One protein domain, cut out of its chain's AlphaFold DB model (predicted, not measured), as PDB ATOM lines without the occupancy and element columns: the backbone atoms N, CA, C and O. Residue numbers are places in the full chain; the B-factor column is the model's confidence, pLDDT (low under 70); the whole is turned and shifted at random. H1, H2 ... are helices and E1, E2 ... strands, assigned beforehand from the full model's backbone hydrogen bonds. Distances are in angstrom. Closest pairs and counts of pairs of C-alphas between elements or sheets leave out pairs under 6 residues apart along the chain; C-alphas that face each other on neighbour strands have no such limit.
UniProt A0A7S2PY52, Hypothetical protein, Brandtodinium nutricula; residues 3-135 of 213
ATOM      1  N   ASP A   3      70.935  44.309  60.966       57.06
ATOM      2  CA  ASP A   3      70.736  44.032  62.395       57.06
ATOM      3  C   ASP A   3      72.002  43.569  63.135       57.06
ATOM      4  O   ASP A   3      72.147  43.822  64.329       57.06
ATOM      5  N   ALA A   4      72.995  43.013  62.427       57.09
ATOM      6  CA  ALA A   4      74.220  42.490  63.046       57.09
ATOM      7  C   ALA A   4      75.078  43.577  63.726       57.09
ATOM      8  O   ALA A   4      75.827  43.297  64.661       57.09
ATOM      9  N   TRP A   5      74.972  44.833  63.276       52.50
ATOM     10  CA  TRP A   5      75.711  45.955  63.862       52.50
ATOM     11  C   TRP A   5      75.063  46.482  65.151       52.50
ATOM     12  O   TRP A   5      75.775  46.804  66.103       52.50
ATOM     13  N   ARG A   6      73.722  46.494  65.226       47.44
ATOM     14  CA  ARG A   6      72.991  46.847  66.457       47.44
ATOM     15  C   ARG A   6      73.218  45.812  67.551       47.44
ATOM     16  O   ARG A   6      73.499  46.192  68.686       47.44
ATOM     17  N   ASP A   7      73.180  44.531  67.190       52.53
ATOM     18  CA  ASP A   7      73.464  43.444  68.126       52.53
ATOM     19  C   ASP A   7      74.927  43.442  68.575       52.53
ATOM     20  O   ASP A   7      75.202  43.195  69.743       52.53
ATOM     21  N   SER A   8      75.877  43.797  67.707       55.31
ATOM     22  CA  SER A   8      77.292  43.906  68.087       55.31
ATOM     23  C   SER A   8      77.548  45.021  69.114       55.31
ATOM     24  O   SER A   8      78.281  44.799  70.082       55.31
ATOM     25  N   LEU A   9      76.890  46.185  68.976       51.12
ATOM     26  CA  LEU A   9      76.929  47.249  69.988       51.12
ATOM     27  C   LEU A   9      76.272  46.791  71.299       51.12
ATOM     28  O   LEU A   9      76.872  46.896  72.364       51.12
ATOM     29  N   ALA A  10      75.065  46.222  71.232       52.41
ATOM     30  CA  ALA A  10      74.356  45.724  72.412       52.41
ATOM     31  C   ALA A  10      75.147  44.633  73.161       52.41
ATOM     32  O   ALA A  10      75.154  44.593  74.395       52.41
ATOM     33  N   ASN A  11      75.852  43.775  72.424       55.41
ATOM     34  CA  ASN A  11      76.626  42.665  72.967       55.41
ATOM     35  C   ASN A  11      78.009  43.108  73.490       55.41
ATOM     36  O   ASN A  11      78.516  42.526  74.449       55.41
ATOM     37  N   SER A  12      78.619  44.164  72.929       55.03
ATOM     38  CA  SER A  12      79.820  44.783  73.518       55.03
ATOM     39  C   SER A  12      79.497  45.482  74.846       55.03
ATOM     40  O   SER A  12      80.257  45.346  75.809       55.03
ATOM     41  N   TYR A  13      78.323  46.118  74.943       54.62
ATOM     42  CA  TYR A  13      77.819  46.707  76.187       54.62
ATOM     43  C   TYR A  13      77.544  45.660  77.267       54.62
ATOM     44  O   TYR A  13      77.895  45.868  78.430       54.62
ATOM     45  N   LYS A  14      76.966  44.514  76.885       51.75
ATOM     46  CA  LYS A  14      76.744  43.389  77.802       51.75
ATOM     47  C   LYS A  14      78.061  42.855  78.361       51.75
ATOM     48  O   LYS A  14      78.181  42.724  79.574       51.75
ATOM     49  N   ARG A  15      79.088  42.697  77.521       54.50
ATOM     50  CA  ARG A  15      80.411  42.196  77.937       54.50
ATOM     51  C   ARG A  15      81.129  43.079  78.963       54.50
ATOM     52  O   ARG A  15      81.782  42.554  79.858       54.50
ATOM     53  N   GLN A  16      80.996  44.407  78.880       55.94
ATOM     54  CA  GLN A  16      81.550  45.327  79.893       55.94
ATOM     55  C   GLN A  16      80.766  45.311  81.223       55.94
ATOM     56  O   GLN A  16      81.254  45.782  82.254       55.94
ATOM     57  N   ALA A  17      79.532  44.804  81.218       54.34
ATOM     58  CA  ALA A  17      78.693  44.655  82.405       54.34
ATOM     59  C   ALA A  17      78.720  43.231  82.997       54.34
ATOM     60  O   ALA A  17      78.459  43.072  84.183       54.34
ATOM     61  N   GLU A  18      79.074  42.213  82.207       53.16
ATOM     62  CA  GLU A  18      78.988  40.782  82.551       53.16
ATOM     63  C   GLU A  18      79.973  40.298  83.634       53.16
ATOM     64  O   GLU A  18      79.872  39.161  84.080       53.16
ATOM     65  N   GLY A  19      80.881  41.151  84.120       57.00
ATOM     66  CA  GLY A  19      81.795  40.829  85.226       57.00
ATOM     67  C   GLY A  19      81.417  41.415  86.590       57.00
ATOM     68  O   GLY A  19      82.116  41.152  87.567       57.00
ATOM     69  N   ARG A  20      80.359  42.233  86.681       63.03
ATOM     70  CA  ARG A  20      80.007  42.967  87.910       63.03
ATOM     71  C   ARG A  20      78.580  42.666  88.363       63.03
ATOM     72  O   ARG A  20      77.682  42.615  87.521       63.03
ATOM     73  N   PRO A  21      78.349  42.486  89.678       64.75
ATOM     74  CA  PRO A  21      76.997  42.346  90.193       64.75
ATOM     75  C   PRO A  21      76.217  43.611  89.842       64.75
ATOM     76  O   PRO A  21      76.693  44.729  90.047       64.75
ATOM     77  N   ARG A  22      75.030  43.439  89.256       64.44
ATOM     78  CA  ARG A  22      74.141  44.569  88.997       64.44
ATOM     79  C   ARG A  22      73.775  45.229  90.319       64.44
ATOM     80  O   ARG A  22      73.381  44.566  91.277       64.44
ATOM     81  N   THR A  23      73.854  46.545  90.319       70.44
ATOM     82  CA  THR A  23      73.447  47.418  91.411       70.44
ATOM     83  C   THR A  23      71.979  47.142  91.739       70.44
ATOM     84  O   THR A  23      71.097  47.363  90.906       70.44
ATOM     85  N   THR A  24      71.714  46.592  92.927       69.50
ATOM     86  CA  THR A  24      70.363  46.156  93.357       69.50
ATOM     87  C   THR A  24      69.644  47.241  94.171       69.50
ATOM     88  O   THR A  24      68.545  47.040  94.689       69.50
ATOM     89  N   GLY A  25      70.241  48.435  94.255       72.19
ATOM     90  CA  GLY A  25      69.677  49.568  94.973       72.19
ATOM     91  C   GLY A  25      68.220  49.833  94.600       72.19
ATOM     92  O   GLY A  25      67.858  49.954  93.432       72.19
ATOM     93  N   THR A  26      67.358  49.900  95.611       75.38
ATOM     94  CA  THR A  26      65.918  50.164  95.438       75.38
ATOM     95  C   THR A  26      65.563  51.606  95.815       75.38
ATOM     96  O   THR A  26      64.467  52.076  95.524       75.38
ATOM     97  N   LYS A  27      66.489  52.346  96.441       84.75
ATOM     98  CA  LYS A  27      66.238  53.710  96.919       84.75
ATOM     99  C   LYS A  27      66.694  54.756  95.909       84.75
ATOM    100  O   LYS A  27      67.702  54.587  95.223       84.75
ATOM    101  N   LEU A  28      65.966  55.869  95.882       87.38
ATOM    102  CA  LEU A  28      66.336  57.063  95.130       87.38
ATOM    103  C   LEU A  28      67.109  58.030  96.034       87.38
ATOM    104  O   LEU A  28      66.715  58.234  97.188       87.38
ATOM    105  N   PRO A  29      68.223  58.609  95.557       88.44
ATOM    106  CA  PRO A  29      68.954  59.603  96.321       88.44
ATOM    107  C   PRO A  29      68.181  60.925  96.365       88.44
ATOM    108  O   PRO A  29      67.391  61.245  95.476       88.44
ATOM    109  N   LYS A  30      68.426  61.722  97.409       90.88
ATOM    110  CA  LYS A  30      67.793  63.037  97.553       90.88
ATOM    111  C   LYS A  30      68.320  63.989  96.477       90.88
ATOM    112  O   LYS A  30      69.522  64.019  96.212       90.88
ATOM    113  N   LEU A  31      67.447  64.815  95.908       92.19
ATOM    114  CA  LEU A  31      67.855  65.857  94.967       92.19
ATOM    115  C   LEU A  31      68.925  66.772  95.595       92.19
ATOM    116  O   LEU A  31      68.813  67.153  96.762       92.19
ATOM    117  N   HIS A  32      69.965  67.104  94.825       90.94
ATOM    118  CA  HIS A  32      71.095  67.956  95.228       90.94
ATOM    119  C   HIS A  32      71.976  67.418  96.362       90.94
ATOM    120  O   HIS A  32      72.827  68.144  96.870       90.94
ATOM    121  N   SER A  33      71.823  66.148  96.731       91.69
ATOM    122  CA  SER A  33      72.787  65.469  97.595       91.69
ATOM    123  C   SER A  33      74.109  65.226  96.861       91.69
ATOM    124  O   SER A  33      74.129  65.031  95.642       91.69
ATOM    125  N   ILE A  34      75.215  65.257  97.609       92.81
ATOM    126  CA  ILE A  34      76.555  64.958  97.100       92.81
ATOM    127  C   ILE A  34      76.990  63.602  97.634       92.81
ATOM    128  O   ILE A  34      76.897  63.338  98.833       92.81
ATOM    129  N   HIS A  35      77.494  62.765  96.737       92.19
ATOM    130  CA  HIS A  35      77.935  61.416  97.047       92.19
ATOM    131  C   HIS A  35      79.278  61.114  96.382       92.19
ATOM    132  O   HIS A  35      79.612  61.656  95.325       92.19
ATOM    133  N   SER A  36      80.049  60.224  97.007       92.25
ATOM    134  CA  SER A  36      81.177  59.575  96.351       92.25
ATOM    135  C   SER A  36      80.643  58.496  95.411       92.25
ATOM    136  O   SER A  36      79.741  57.730  95.763       92.25
ATOM    137  N   ALA A  37      81.176  58.453  94.198       92.06
ATOM    138  CA  ALA A  37      80.761  57.506  93.180       92.06
ATOM    139  C   ALA A  37      81.964  56.896  92.462       92.06
ATOM    140  O   ALA A  37      83.020  57.526  92.350       92.06
ATOM    141  N   SER A  38      81.805  55.669  91.976       91.44
ATOM    142  CA  SER A  38      82.779  54.985  91.128       91.44
ATOM    143  C   SER A  38      82.250  54.852  89.702       91.44
ATOM    144  O   SER A  38      81.064  54.606  89.486       91.44
ATOM    145  N   VAL A  39      83.116  55.020  88.701       91.50
ATOM    146  CA  VAL A  39      82.734  54.793  87.299       91.50
ATOM    147  C   VAL A  39      82.524  53.303  87.076       91.50
ATOM    148  O   VAL A  39      83.471  52.520  87.127       91.50
ATOM    149  N   ALA A  40      81.290  52.918  86.793       89.12
ATOM    150  CA  ALA A  40      80.902  51.533  86.605       89.12
ATOM    151  C   ALA A  40      80.985  51.139  85.117       89.12
ATOM    152  O   ALA A  40      81.518  50.086  84.776       89.12
ATOM    153  N   SER A  41      80.504  52.006  84.219       87.81
ATOM    154  CA  SER A  41      80.573  51.823  82.762       87.81
ATOM    155  C   SER A  41      80.787  53.148  82.057       87.81
ATOM    156  O   SER A  41      80.334  54.183  82.540       87.81
ATOM    157  N   MET A  42      81.364  53.109  80.862       87.44
ATOM    158  CA  MET A  42      81.442  54.270  79.977       87.44
ATOM    159  C   MET A  42      80.700  53.983  78.673       87.44
ATOM    160  O   MET A  42      80.612  52.838  78.233       87.44
ATOM    161  N   GLN A  43      80.098  55.020  78.110       88.19
ATOM    162  CA  GLN A  43      79.315  55.030  76.878       88.19
ATOM    163  C   GLN A  43      79.676  56.297  76.094       88.19
ATOM    164  O   GLN A  43      80.052  57.293  76.707       88.19
ATOM    165  N   PRO A  44      79.504  56.340  74.766       86.31
ATOM    166  CA  PRO A  44      79.822  57.543  73.992       86.31
ATOM    167  C   PRO A  44      79.047  58.787  74.471       86.31
ATOM    168  O   PRO A  44      79.580  59.886  74.473       86.31
ATOM    169  N   PHE A  45      77.818  58.625  74.972       87.12
ATOM    170  CA  PHE A  45      77.001  59.740  75.472       87.12
ATOM    171  C   PHE A  45      77.229  60.088  76.956       87.12
ATOM    172  O   PHE A  45      76.735  61.114  77.435       87.12
ATOM    173  N   GLY A  46      77.940  59.255  77.722       90.12
ATOM    174  CA  GLY A  46      78.088  59.465  79.161       90.12
ATOM    175  C   GLY A  46      78.724  58.303  79.914       90.12
ATOM    176  O   GLY A  46      79.150  57.310  79.340       90.12
ATOM    177  N   ALA A  47      78.779  58.413  81.235       91.62
ATOM    178  CA  ALA A  47      79.281  57.369  82.116       91.62
ATOM    179  C   ALA A  47      78.208  56.959  83.127       91.62
ATOM    180  O   ALA A  47      77.502  57.799  83.678       91.62
ATOM    181  N   PHE A  48      78.101  55.662  83.388       91.88
ATOM    182  CA  PHE A  48      77.310  55.144  84.495       91.88
ATOM    183  C   PHE A  48      78.180  55.105  85.737       91.88
ATOM    184  O   PHE A  48      79.263  54.510  85.716       91.88
ATOM    185  N   VAL A  49      77.713  55.741  86.805       91.56
ATOM    186  CA  VAL A  49      78.429  55.820  88.073       91.56
ATOM    187  C   VAL A  49      77.618  55.171  89.184       91.56
ATOM    188  O   VAL A  49      76.424  55.426  89.342       91.56
ATOM    189  N   GLN A  50      78.278  54.330  89.964       90.19
ATOM    190  CA  GLN A  50      77.705  53.666  91.123       90.19
ATOM    191  C   GLN A  50      77.939  54.553  92.343       90.19
ATOM    192  O   GLN A  50      79.075  54.937  92.624       90.19
ATOM    193  N   LEU A  51      76.870  54.921  93.050       89.69
ATOM    194  CA  LEU A  51      76.966  55.745  94.258       89.69
ATOM    195  C   LEU A  51      77.282  54.857  95.472       89.69
ATOM    196  O   LEU A  51      76.570  53.887  95.741       89.69
ATOM    197  N   GLY A  52      78.318  55.218  96.232       83.19
ATOM    198  CA  GLY A  52      78.754  54.469  97.412       83.19
ATOM    199  C   GLY A  52      79.157  53.027  97.083       83.19
ATOM    200  O   GLY A  52      79.991  52.794  96.214       83.19
ATOM    201  N   GLU A  53      78.559  52.068  97.792       76.56
ATOM    202  CA  GLU A  53      78.799  50.625  97.617       76.56
ATOM    203  C   GLU A  53      77.829  49.978  96.608       76.56
ATOM    204  O   GLU A  53      77.984  48.820  96.246       76.56
ATOM    205  N   GLY A  54      76.854  50.727  96.071       73.62
ATOM    206  CA  GLY A  54      75.854  50.239  95.103       73.62
ATOM    207  C   GLY A  54      74.785  49.286  95.640       73.62
ATOM    208  O   GLY A  54      73.949  48.802  94.881       73.62
ATOM    209  N   ASP A  55      74.733  49.059  96.946       76.06
ATOM    210  CA  ASP A  55      73.626  48.302  97.543       76.06
ATOM    211  C   ASP A  55      72.408  49.191  97.825       76.06
ATOM    212  O   ASP A  55      71.265  48.741  97.826       76.06
ATOM    213  N   THR A  56      72.635  50.488  98.053       82.25
ATOM    214  CA  THR A  56      71.571  51.423  98.457       82.25
ATOM    215  C   THR A  56      70.891  52.090  97.263       82.25
ATOM    216  O   THR A  56      69.661  52.171  97.216       82.25
ATOM    217  N   TYR A  57      71.679  52.550  96.293       87.56
ATOM    218  CA  TYR A  57      71.217  53.324  95.140       87.56
ATOM    219  C   TYR A  57      71.527  52.587  93.842       87.56
ATOM    220  O   TYR A  57      72.478  51.817  93.802       87.56
ATOM    221  N   LYS A  58      70.731  52.827  92.793       87.81
ATOM    222  CA  LYS A  58      71.004  52.314  91.437       87.81
ATOM    223  C   LYS A  58      72.217  53.008  90.809       87.81
ATOM    224  O   LYS A  58      72.862  53.849  91.421       87.81
ATOM    225  N   ASP A  59      72.531  52.668  89.567       89.69
ATOM    226  CA  ASP A  59      73.533  53.414  88.811       89.69
ATOM    227  C   ASP A  59      72.964  54.770  88.379       89.69
ATOM    228  O   ASP A  59      71.882  54.856  87.793       89.69
ATOM    229  N   GLY A  60      73.714  55.833  88.661       91.31
ATOM    230  CA  GLY A  60      73.438  57.174  88.165       91.31
ATOM    231  C   GLY A  60      74.021  57.375  86.770       91.31
ATOM    232  O   GLY A  60      75.070  56.816  86.438       91.31
ATOM    233  N   LEU A  61      73.367  58.203  85.956       93.19
ATOM    234  CA  LEU A  61      73.881  58.582  84.642       93.19
ATOM    235  C   LEU A  61      74.582  59.944  84.705       93.19
ATOM    236  O   LEU A  61      73.967  60.952  85.049       93.19
ATOM    237  N   LEU A  62      75.851  59.974  84.307       92.94
ATOM    238  CA  LEU A  62      76.654  61.180  84.126       92.94
ATOM    239  C   LEU A  62      76.767  61.494  82.632       92.94
ATOM    240  O   LEU A  62      77.440  60.782  81.891       92.94
ATOM    241  N   HIS A  63      76.111  62.557  82.172       92.44
ATOM    242  CA  HIS A  63      76.156  62.952  80.760       92.44
ATOM    243  C   HIS A  63      77.508  63.591  80.393       92.44
ATOM    244  O   HIS A  63      78.123  64.254  81.229       92.44
ATOM    245  N   VAL A  64      77.957  63.479  79.135       90.12
ATOM    246  CA  VAL A  64      79.227  64.100  78.684       90.12
ATOM    247  C   VAL A  64      79.269  65.617  78.895       90.12
ATOM    248  O   VAL A  64      80.297  66.173  79.272       90.12
ATOM    249  N   SER A  65      78.128  66.296  78.753       89.38
ATOM    250  CA  SER A  65      78.000  67.742  79.014       89.38
ATOM    251  C   SER A  65      78.094  68.113  80.498       89.38
ATOM    252  O   SER A  65      78.233  69.286  80.839       89.38
ATOM    253  N   CYS A  66      77.994  67.121  81.382       89.56
ATOM    254  CA  CYS A  66      78.044  67.272  82.831       89.56
ATOM    255  C   CYS A  66      79.445  67.000  83.406       89.56
ATOM    256  O   CYS A  66      79.623  67.056  84.627       89.56
ATOM    257  N   LEU A  67      80.433  66.721  82.543       88.38
ATOM    258  CA  LEU A  67      81.818  66.436  82.931       88.38
ATOM    259  C   LEU A  67      82.654  67.697  83.153       88.38
ATOM    260  O   LEU A  67      83.508  67.723  84.035       88.38
ATOM    261  N   GLY A  68      82.403  68.756  82.389       84.94
ATOM    262  CA  GLY A  68      83.181  69.987  82.467       84.94
ATOM    263  C   GLY A  68      82.563  71.130  81.670       84.94
ATOM    264  O   GLY A  68      81.428  71.044  81.212       84.94
ATOM    265  N   GLU A  69      83.317  72.219  81.537       83.88
ATOM    266  CA  GLU A  69      82.942  73.372  80.706       83.88
ATOM    267  C   GLU A  69      83.164  73.109  79.217       83.88
ATOM    268  O   GLU A  69      82.420  73.602  78.373       83.88
ATOM    269  N   GLN A  70      84.163  72.288  78.895       82.94
ATOM    270  CA  GLN A  70      84.393  71.842  77.531       82.94
ATOM    271  C   GLN A  70      83.353  70.803  77.118       82.94
ATOM    272  O   GLN A  70      82.890  69.988  77.919       82.94
ATOM    273  N   ARG A  71      82.989  70.844  75.837       83.12
ATOM    274  CA  ARG A  71      82.116  69.850  75.228       83.12
ATOM    275  C   ARG A  71      82.970  68.662  74.801       83.12
ATOM    276  O   ARG A  71      83.785  68.806  73.902       83.12
ATOM    277  N   PHE A  72      82.748  67.523  75.442       85.12
ATOM    278  CA  PHE A  72      83.400  66.262  75.103       85.12
ATOM    279  C   PHE A  72      82.488  65.420  74.214       85.12
ATOM    280  O   PHE A  72      81.266  65.414  74.415       85.12
ATOM    281  N   GLU A  73      83.072  64.699  73.261       85.75
ATOM    282  CA  GLU A  73      82.337  63.724  72.442       85.75
ATOM    283  C   GLU A  73      82.282  62.352  73.108       85.75
ATOM    284  O   GLU A  73      81.415  61.541  72.794       85.75
ATOM    285  N   SER A  74      83.207  62.075  74.028       84.25
ATOM    286  CA  SER A  74      83.273  60.810  74.756       84.25
ATOM    287  C   SER A  74      83.800  61.006  76.182       84.25
ATOM    288  O   SER A  74      84.647  61.867  76.422       84.25
ATOM    289  N   PRO A  75      83.346  60.201  77.160       85.94
ATOM    290  CA  PRO A  75      83.812  60.293  78.547       85.94
ATOM    291  C   PRO A  75      85.304  59.960  78.707       85.94
ATOM    292  O   PRO A  75      85.946  60.450  79.634       85.94
ATOM    293  N   GLU A  76      85.864  59.155  77.802       86.69
ATOM    294  CA  GLU A  76      87.291  58.814  77.782       86.69
ATOM    295  C   GLU A  76      88.165  60.029  77.450       86.69
ATOM    296  O   GLU A  76      89.209  60.223  78.068       86.69
ATOM    297  N   GLU A  77      87.702  60.896  76.545       85.94
ATOM    298  CA  GLU A  77      88.373  62.152  76.182       85.94
ATOM    299  C   GLU A  77      88.409  63.127  77.364       85.94
ATOM    300  O   GLU A  77      89.411  63.794  77.616       85.94
ATOM    301  N   ALA A  78      87.343  63.137  78.169       84.12
ATOM    302  CA  ALA A  78      87.312  63.877  79.426       84.12
ATOM    303  C   ALA A  78      88.281  63.306  80.485       84.12
ATOM    304  O   ALA A  78      88.431  63.883  81.563       84.12
ATOM    305  N   GLY A  79      88.930  62.171  80.212       87.19
ATOM    306  CA  GLY A  79      89.863  61.499  81.107       87.19
ATOM    307  C   GLY A  79      89.192  60.634  82.172       87.19
ATOM    308  O   GLY A  79      89.822  60.308  83.177       87.19
ATOM    309  N   LEU A  80      87.925  60.248  82.006       88.31
ATOM    310  CA  LEU A  80      87.335  59.240  82.886       88.31
ATOM    311  C   LEU A  80      87.977  57.868  82.640       88.31
ATOM    312  O   LEU A  80      88.330  57.507  81.520       88.31
ATOM    313  N   LYS A  81      88.106  57.088  83.715       89.44
ATOM    314  CA  LYS A  81      88.569  55.697  83.680       89.44
ATOM    315  C   LYS A  81      87.562  54.813  84.401       89.44
ATOM    316  O   LYS A  81      86.973  55.244  85.395       89.44
ATOM    317  N   LEU A  82      87.409  53.572  83.943       89.56
ATOM    318  CA  LEU A  82      86.620  52.560  84.652       89.56
ATOM    319  C   LEU A  82      87.160  52.370  86.076       89.56
ATOM    320  O   LEU A  82      88.371  52.337  86.292       89.56
ATOM    321  N   GLY A  83      86.258  52.280  87.049       87.62
ATOM    322  CA  GLY A  83      86.581  52.132  88.468       87.62
ATOM    323  C   GLY A  83      87.113  53.395  89.154       87.62
ATOM    324  O   GLY A  83      87.399  53.355  90.352       87.62
ATOM    325  N   MET A  84      87.246  54.525  88.451       89.19
ATOM    326  CA  MET A  84      87.709  55.769  89.069       89.19
ATOM    327  C   MET A  84      86.695  56.273  90.098       89.19
ATOM    328  O   MET A  84      85.498  56.265  89.828       89.19
ATOM    329  N   LYS A  85      87.182  56.740  91.257       90.75
ATOM    330  CA  LYS A  85      86.361  57.386  92.290       90.75
ATOM    331  C   LYS A  85      86.309  58.896  92.069       90.75
ATOM    332  O   LYS A  85      87.351  59.527  91.896       90.75
ATOM    333  N   LEU A  86      85.109  59.460  92.109       92.31
ATOM    334  CA  LEU A  86      84.833  60.884  91.934       92.31
ATOM    335  C   LEU A  86      83.686  61.327  92.849       92.31
ATOM    336  O   LEU A  86      82.963  60.504  93.410       92.31
ATOM    337  N   TRP A  87      83.525  62.637  92.997       93.75
ATOM    338  CA  TRP A  87      82.419  63.236  93.733       93.75
ATOM    339  C   TRP A  87      81.382  63.788  92.764       93.75
ATOM    340  O   TRP A  87      81.716  64.525  91.833       93.75
ATOM    341  N   VAL A  88      80.119  63.445  92.995       94.06
ATOM    342  CA  VAL A  88      79.010  63.833  92.120       94.06
ATOM    343  C   VAL A  88      77.839  64.376  92.925       94.06
ATOM    344  O   VAL A  88      77.602  63.957  94.058       94.06
ATOM    345  N   LYS A  89      77.097  65.302  92.320       93.50
ATOM    346  CA  LYS A  89      75.855  65.865  92.855       93.50
ATOM    347  C   LYS A  89      74.678  65.335  92.057       93.50
ATOM    348  O   LYS A  89      74.739  65.278  90.832       93.50
ATOM    349  N   VAL A  90      73.595  64.985  92.738       93.94
ATOM    350  CA  VAL A  90      72.346  64.584  92.078       93.94
ATOM    351  C   VAL A  90      71.661  65.826  91.511       93.94
ATOM    352  O   VAL A  90      71.281  66.733  92.263       93.94
ATOM    353  N   SER A  91      71.517  65.889  90.190       92.12
ATOM    354  CA  SER A  91      70.908  67.034  89.508       92.12
ATOM    355  C   SER A  91      69.439  66.823  89.193       92.12
ATOM    356  O   SER A  91      68.657  67.753  89.371       92.12
ATOM    357  N   GLU A  92      69.060  65.610  88.797       90.94
ATOM    358  CA  GLU A  92      67.690  65.255  88.428       90.94
ATOM    359  C   GLU A  92      67.344  63.859  88.942       90.94
ATOM    360  O   GLU A  92      68.169  62.947  88.884       90.94
ATOM    361  N   VAL A  93      66.112  63.668  89.412       92.38
ATOM    362  CA  VAL A  93      65.588  62.367  89.842       92.38
ATOM    363  C   VAL A  93      64.272  62.129  89.112       92.38
ATOM    364  O   VAL A  93      63.391  62.983  89.137       92.38
ATOM    365  N   LYS A  94      64.157  60.983  88.442       90.69
ATOM    366  CA  LYS A  94      62.932  60.500  87.801       90.69
ATOM    367  C   LYS A  94      62.395  59.340  88.622       90.69
ATOM    368  O   LYS A  94      62.960  58.244  88.598       90.69
ATOM    369  N   GLU A  95      61.327  59.603  89.360       87.75
ATOM    370  CA  GLU A  95      60.731  58.635  90.281       87.75
ATOM    371  C   GLU A  95      60.073  57.470  89.531       87.75
ATOM    372  O   GLU A  95      60.248  56.323  89.942       87.75
ATOM    373  N   ASP A  96      59.449  57.733  88.376       88.25
ATOM    374  CA  ASP A  96      58.754  56.723  87.559       88.25
ATOM    375  C   ASP A  96      59.680  55.590  87.095       88.25
ATOM    376  O   ASP A  96      59.353  54.407  87.150       88.25
ATOM    377  N   ASP A  97      60.875  55.966  86.647       83.62
ATOM    378  CA  ASP A  97      61.874  55.062  86.081       83.62
ATOM    379  C   ASP A  97      62.888  54.560  87.124       83.62
ATOM    380  O   ASP A  97      63.764  53.747  86.806       83.62
ATOM    381  N   MET A  98      62.831  55.092  88.349       84.31
ATOM    382  CA  MET A  98      63.901  55.003  89.347       84.31
ATOM    383  C   MET A  98      65.295  55.342  88.780       84.31
ATOM    384  O   MET A  98      66.293  54.693  89.107       84.31
ATOM    385  N   LYS A  99      65.370  56.341  87.897       87.62
ATOM    386  CA  LYS A  99      66.618  56.801  87.268       87.62
ATOM    387  C   LYS A  99      66.952  58.191  87.771       87.62
ATOM    388  O   LYS A  99      66.061  58.996  88.020       87.62
ATOM    389  N   TYR A 100      68.233  58.503  87.876       92.75
ATOM    390  CA  TYR A 100      68.662  59.839  88.261       92.75
ATOM    391  C   TYR A 100      69.907  60.271  87.492       92.75
ATOM    392  O   TYR A 100      70.774  59.462  87.141       92.75
ATOM    393  N   GLY A 101      69.944  61.566  87.198       93.44
ATOM    394  CA  GLY A 101      71.062  62.255  86.581       93.44
ATOM    395  C   GLY A 101      72.008  62.787  87.647       93.44
ATOM    396  O   GLY A 101      71.587  63.256  88.710       93.44
ATOM    397  N   VAL A 102      73.299  62.705  87.355       94.19
ATOM    398  CA  VAL A 102      74.348  63.257  88.206       94.19
ATOM    399  C   VAL A 102      75.197  64.267  87.447       94.19
ATOM    400  O   VAL A 102      75.424  64.146  86.244       94.19
ATOM    401  N   ASP A 103      75.701  65.252  88.178       93.25
ATOM    402  CA  ASP A 103      76.589  66.297  87.689       93.25
ATOM    403  C   ASP A 103      77.895  66.310  88.494       93.25
ATOM    404  O   ASP A 103      77.897  66.271  89.726       93.25
ATOM    405  N   MET A 104      79.021  66.422  87.788       92.19
ATOM    406  CA  MET A 104      80.358  66.561  88.387       92.19
ATOM    407  C   MET A 104      80.825  68.030  88.425       92.19
ATOM    408  O   MET A 104      81.709  68.408  89.195       92.19
ATOM    409  N   ARG A 105      80.195  68.878  87.605       90.31
ATOM    410  CA  ARG A 105      80.539  70.282  87.318       90.31
ATOM    411  C   ARG A 105      80.397  71.287  88.450       90.31
ATOM    412  O   ARG A 105      80.999  72.350  88.367       90.31
ATOM    413  N   TYR A 106      79.707  70.956  89.534       90.62
ATOM    414  CA  TYR A 106      79.541  71.860  90.681       90.62
ATOM    415  C   TYR A 106      80.003  71.236  92.001       90.62
ATOM    416  O   TYR A 106      79.583  71.660  93.070       90.62
ATOM    417  N   VAL A 107      80.871  70.226  91.934       92.06
ATOM    418  CA  VAL A 107      81.394  69.523  93.105       92.06
ATOM    419  C   VAL A 107      82.913  69.514  93.085       92.06
ATOM    420  O   VAL A 107      83.531  69.103  92.098       92.06
ATOM    421  N   ASP A 108      83.517  69.929  94.195       91.62
ATOM    422  CA  ASP A 108      84.961  69.827  94.378       91.62
ATOM    423  C   ASP A 108      85.378  68.353  94.474       91.62
ATOM    424  O   ASP A 108      84.990  67.634  95.397       91.62
ATOM    425  N   GLN A 109      86.220  67.906  93.544       90.81
ATOM    426  CA  GLN A 109      86.684  66.521  93.492       90.81
ATOM    427  C   GLN A 109      87.670  66.148  94.613       90.81
ATOM    428  O   GLN A 109      88.007  64.972  94.786       90.81
ATOM    429  N   ARG A 110      88.153  67.123  95.390       87.75
ATOM    430  CA  ARG A 110      89.045  66.868  96.532       87.75
ATOM    431  C   ARG A 110      88.286  66.602  97.817       87.75
ATOM    432  O   ARG A 110      88.652  65.703  98.554       87.75
ATOM    433  N   ASN A 111      87.249  67.383  98.085       87.06
ATOM    434  CA  ASN A 111      86.602  67.384  99.396       87.06
ATOM    435  C   ASN A 111      85.117  67.007  99.330       87.06
ATOM    436  O   ASN A 111      84.495  66.857 100.376       87.06
ATOM    437  N   GLY A 112      84.536  66.888  98.131       88.25
ATOM    438  CA  GLY A 112      83.097  66.680  97.964       88.25
ATOM    439  C   GLY A 112      82.260  67.901  98.355       88.25
ATOM    440  O   GLY A 112      81.069  67.772  98.617       88.25
ATOM    441  N   THR A 113      82.863  69.090  98.433       90.38
ATOM    442  CA  THR A 113      82.143  70.321  98.773       90.38
ATOM    443  C   THR A 113      81.295  70.782  97.589       90.38
ATOM    444  O   THR A 113      81.770  70.784  96.451       90.38
ATOM    445  N   ASP A 114      80.065  71.222  97.863       90.88
ATOM    446  CA  ASP A 114      79.216  71.878  96.866       90.88
ATOM    447  C   ASP A 114      79.783  73.254  96.509       90.88
ATOM    448  O   ASP A 114      80.013  74.091  97.388       90.88
ATOM    449  N   LEU A 115      80.001  73.492  95.221       88.62
ATOM    450  CA  LEU A 115      80.496  74.765  94.702       88.62
ATOM    451  C   LEU A 115      79.358  75.660  94.198       88.62
ATOM    452  O   LEU A 115      79.595  76.845  93.959       88.62
ATOM    453  N   ASP A 116      78.136  75.129  94.082       87.38
ATOM    454  CA  ASP A 116      76.937  75.896  93.734       87.38
ATOM    455  C   ASP A 116      75.747  75.536  94.647       87.38
ATOM    456  O   ASP A 116      74.822  74.816  94.246       87.38
ATOM    457  N   PRO A 117      75.744  76.045  95.895       83.12
ATOM    458  CA  PRO A 117      74.661  75.794  96.846       83.12
ATOM    459  C   PRO A 117      73.348  76.488  96.456       83.12
ATOM    460  O   PRO A 117      72.283  76.077  96.907       83.12
ATOM    461  N   TYR A 118      73.409  77.532  95.624       85.88
ATOM    462  CA  TYR A 118      72.235  78.297  95.195       85.88
ATOM    463  C   TYR A 118      71.694  77.851  93.833       85.88
ATOM    464  O   TYR A 118      70.762  78.475  93.327       85.88
ATOM    465  N   GLN A 119      72.276  76.808  93.227       80.62
ATOM    466  CA  GLN A 119      71.924  76.307  91.892       80.62
ATOM    467  C   GLN A 119      71.860  77.428  90.836       80.62
ATOM    468  O   GLN A 119      71.051  77.409  89.900       80.62
ATOM    469  N   THR A 120      72.677  78.463  91.016       74.69
ATOM    470  CA  THR A 120      72.724  79.591  90.098       74.69
ATOM    471  C   THR A 120      73.689  79.175  89.006       74.69
ATOM    472  O   THR A 120      74.893  79.339  89.179       74.69
ATOM    473  N   LYS A 121      73.153  78.612  87.907       70.56
ATOM    474  CA  LYS A 121      73.863  78.110  86.706       70.56
ATOM    475  C   LYS A 121      74.682  79.203  85.992       70.56
ATOM    476  O   LYS A 121      74.450  79.527  84.831       70.56
ATOM    477  N   GLY A 122      75.607  79.822  86.709       76.44
ATOM    478  CA  GLY A 122      76.539  80.819  86.231       76.44
ATOM    479  C   GLY A 122      77.796  80.154  85.691       76.44
ATOM    480  O   GLY A 122      77.797  78.986  85.298       76.44
ATOM    481  N   ARG A 123      78.895  80.909  85.685       80.44
ATOM    482  CA  ARG A 123      80.184  80.396  85.224       80.44
ATOM    483  C   ARG A 123      80.619  79.193  86.063       80.44
ATOM    484  O   ARG A 123      80.579  79.245  87.291       80.44
ATOM    485  N   LEU A 124      81.070  78.148  85.378       80.75
ATOM    486  CA  LEU A 124      81.503  76.901  85.991       80.75
ATOM    487  C   LEU A 124      82.684  77.128  86.946       80.75
ATOM    488  O   LEU A 124      83.661  77.785  86.571       80.75
ATOM    489  N   PRO A 125      82.593  76.640  88.194       83.38
ATOM    490  CA  PRO A 125      83.695  76.733  89.132       83.38
ATOM    491  C   PRO A 125      84.827  75.768  88.753       83.38
ATOM    492  O   PRO A 125      84.657  74.792  88.025       83.38
ATOM    493  N   ASN A 126      86.026  76.053  89.264       84.50
ATOM    494  CA  ASN A 126      87.169  75.164  89.086       84.50
ATOM    495  C   ASN A 126      87.060  73.988  90.061       84.50
ATOM    496  O   ASN A 126      87.468  74.098  91.215       84.50
ATOM    497  N   ASN A 127      86.589  72.843  89.574       81.94
ATOM    498  CA  ASN A 127      86.343  71.651  90.399       81.94
ATOM    499  C   ASN A 127      87.563  70.755  90.609       81.94
ATOM    500  O   ASN A 127      87.450  69.646  91.125       81.94
ATOM    501  N   PHE A 128      88.735  71.216  90.161       81.38
ATOM    502  CA  PHE A 128      90.004  70.490  90.224       81.38
ATOM    503  C   PHE A 128      90.007  69.122  89.521       81.38
ATOM    504  O   PHE A 128      90.921  68.326  89.742       81.38
ATOM    505  N   PHE A 129      89.037  68.879  88.638       79.25
ATOM    506  CA  PHE A 129      89.044  67.765  87.703       79.25
ATOM    507  C   PHE A 129      89.899  68.139  86.486       79.25
ATOM    508  O   PHE A 129      89.563  69.069  85.757       79.25
ATOM    509  N   ALA A 130      91.028  67.458  86.295       66.56
ATOM    510  CA  ALA A 130      91.963  67.731  85.204       66.56
ATOM    511  C   ALA A 130      92.230  66.456  84.394       66.56
ATOM    512  O   ALA A 130      93.292  65.856  84.527       66.56
ATOM    513  N   GLY A 131      91.252  66.027  83.588       58.66
ATOM    514  CA  GLY A 131      91.495  65.059  82.512       58.66
ATOM    515  C   GLY A 131      92.076  63.715  82.964       58.66
ATOM    516  O   GLY A 131      93.024  63.225  82.362       58.66
ATOM    517  N   GLY A 132      91.546  63.125  84.040       53.81
ATOM    518  CA  GLY A 132      91.926  61.768  84.464       53.81
ATOM    519  C   GLY A 132      92.973  61.647  85.561       53.81
ATOM    520  O   GLY A 132      93.463  60.548  85.838       53.81
ATOM    521  N   ALA A 133      93.248  62.749  86.253       43.94
ATOM    522  CA  ALA A 133      93.798  62.707  87.596       43.94
ATOM    523  C   ALA A 133      92.980  63.620  88.516       43.94
ATOM    524  O   ALA A 133      93.110  64.845  88.492       43.94
ATOM    525  N   VAL A 134      92.180  63.015  89.397       50.38
ATOM    526  CA  VAL A 134      91.927  63.634  90.702       50.38
ATOM    527  C   VAL A 134      93.297  63.705  91.361       50.38
ATOM    528  O   VAL A 134      93.848  62.672  91.734       50.38
ATOM    529  N   LYS A 135      93.914  64.896  91.405       38.31
ATOM    530  CA  LYS A 135      95.181  65.071  92.131       38.31
ATOM    531  C   LYS A 135      94.978  64.469  93.516       38.31
ATOM    532  O   LYS A 135      94.059  64.901  94.211       38.31
TER     533      LYS A 135
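This is residues 3 to 135 of the 213 residues of the protein "Hypothetical protein" of Brandtodinium nutricula (UniProt A0A7S2PY52). With little regular structure, 50 of 133 printed residues in named elements, this is a small closed barrel of five strands with long loops round it, from which residues 3 to 12, mostly helix H1, stick out. The chain order is H1, E1 to E5; the class and barrel are mixed. The whole is compact, radius of gyration of the C-alphas 14.9 A, spanning 46 by 32 by 25 A.

Start at E1, residues 34 to 43, in an antiparallel hairpin with E2, residues 46 to 51: N 40 and O 48, 2.8 A. E3, residues 59 to 63, makes a hairpin with E2, N 49 and O 60 at 2.9 A, and ends a meander E1 E2 E3, antiparallel neighbours in turn. E5, residues 99 to 103, is parallel to E3: N 102 and O 61, 3.0 A. E4, residues 85 to 94, forms a hairpin with E5, N 101 and O 92 at 2.8 A, and is antiparallel to E1, N 37 and O 86 at 2.8 A; E1 to E4 are a Greek key, a meander whose first strand neighbours the fourth. H1, residues 4 to 17, is on the barrel, closest C-alphas Gln 16 and Ser 41, 7.2 A; every O i to N i+4 pair is within hydrogen-bond range.

Find C-alpha 4 at (74.220, 42.490, 63.046); H1 runs 20.0 A. E4 spans 24.1 A; E5 ends at (76.589, 66.297, 87.689).

The printed part has no cut; links H1 to E1 and E3 to E4 are long. Confidence is under 70 at residues 3 to 22, 24 and 130 to 135.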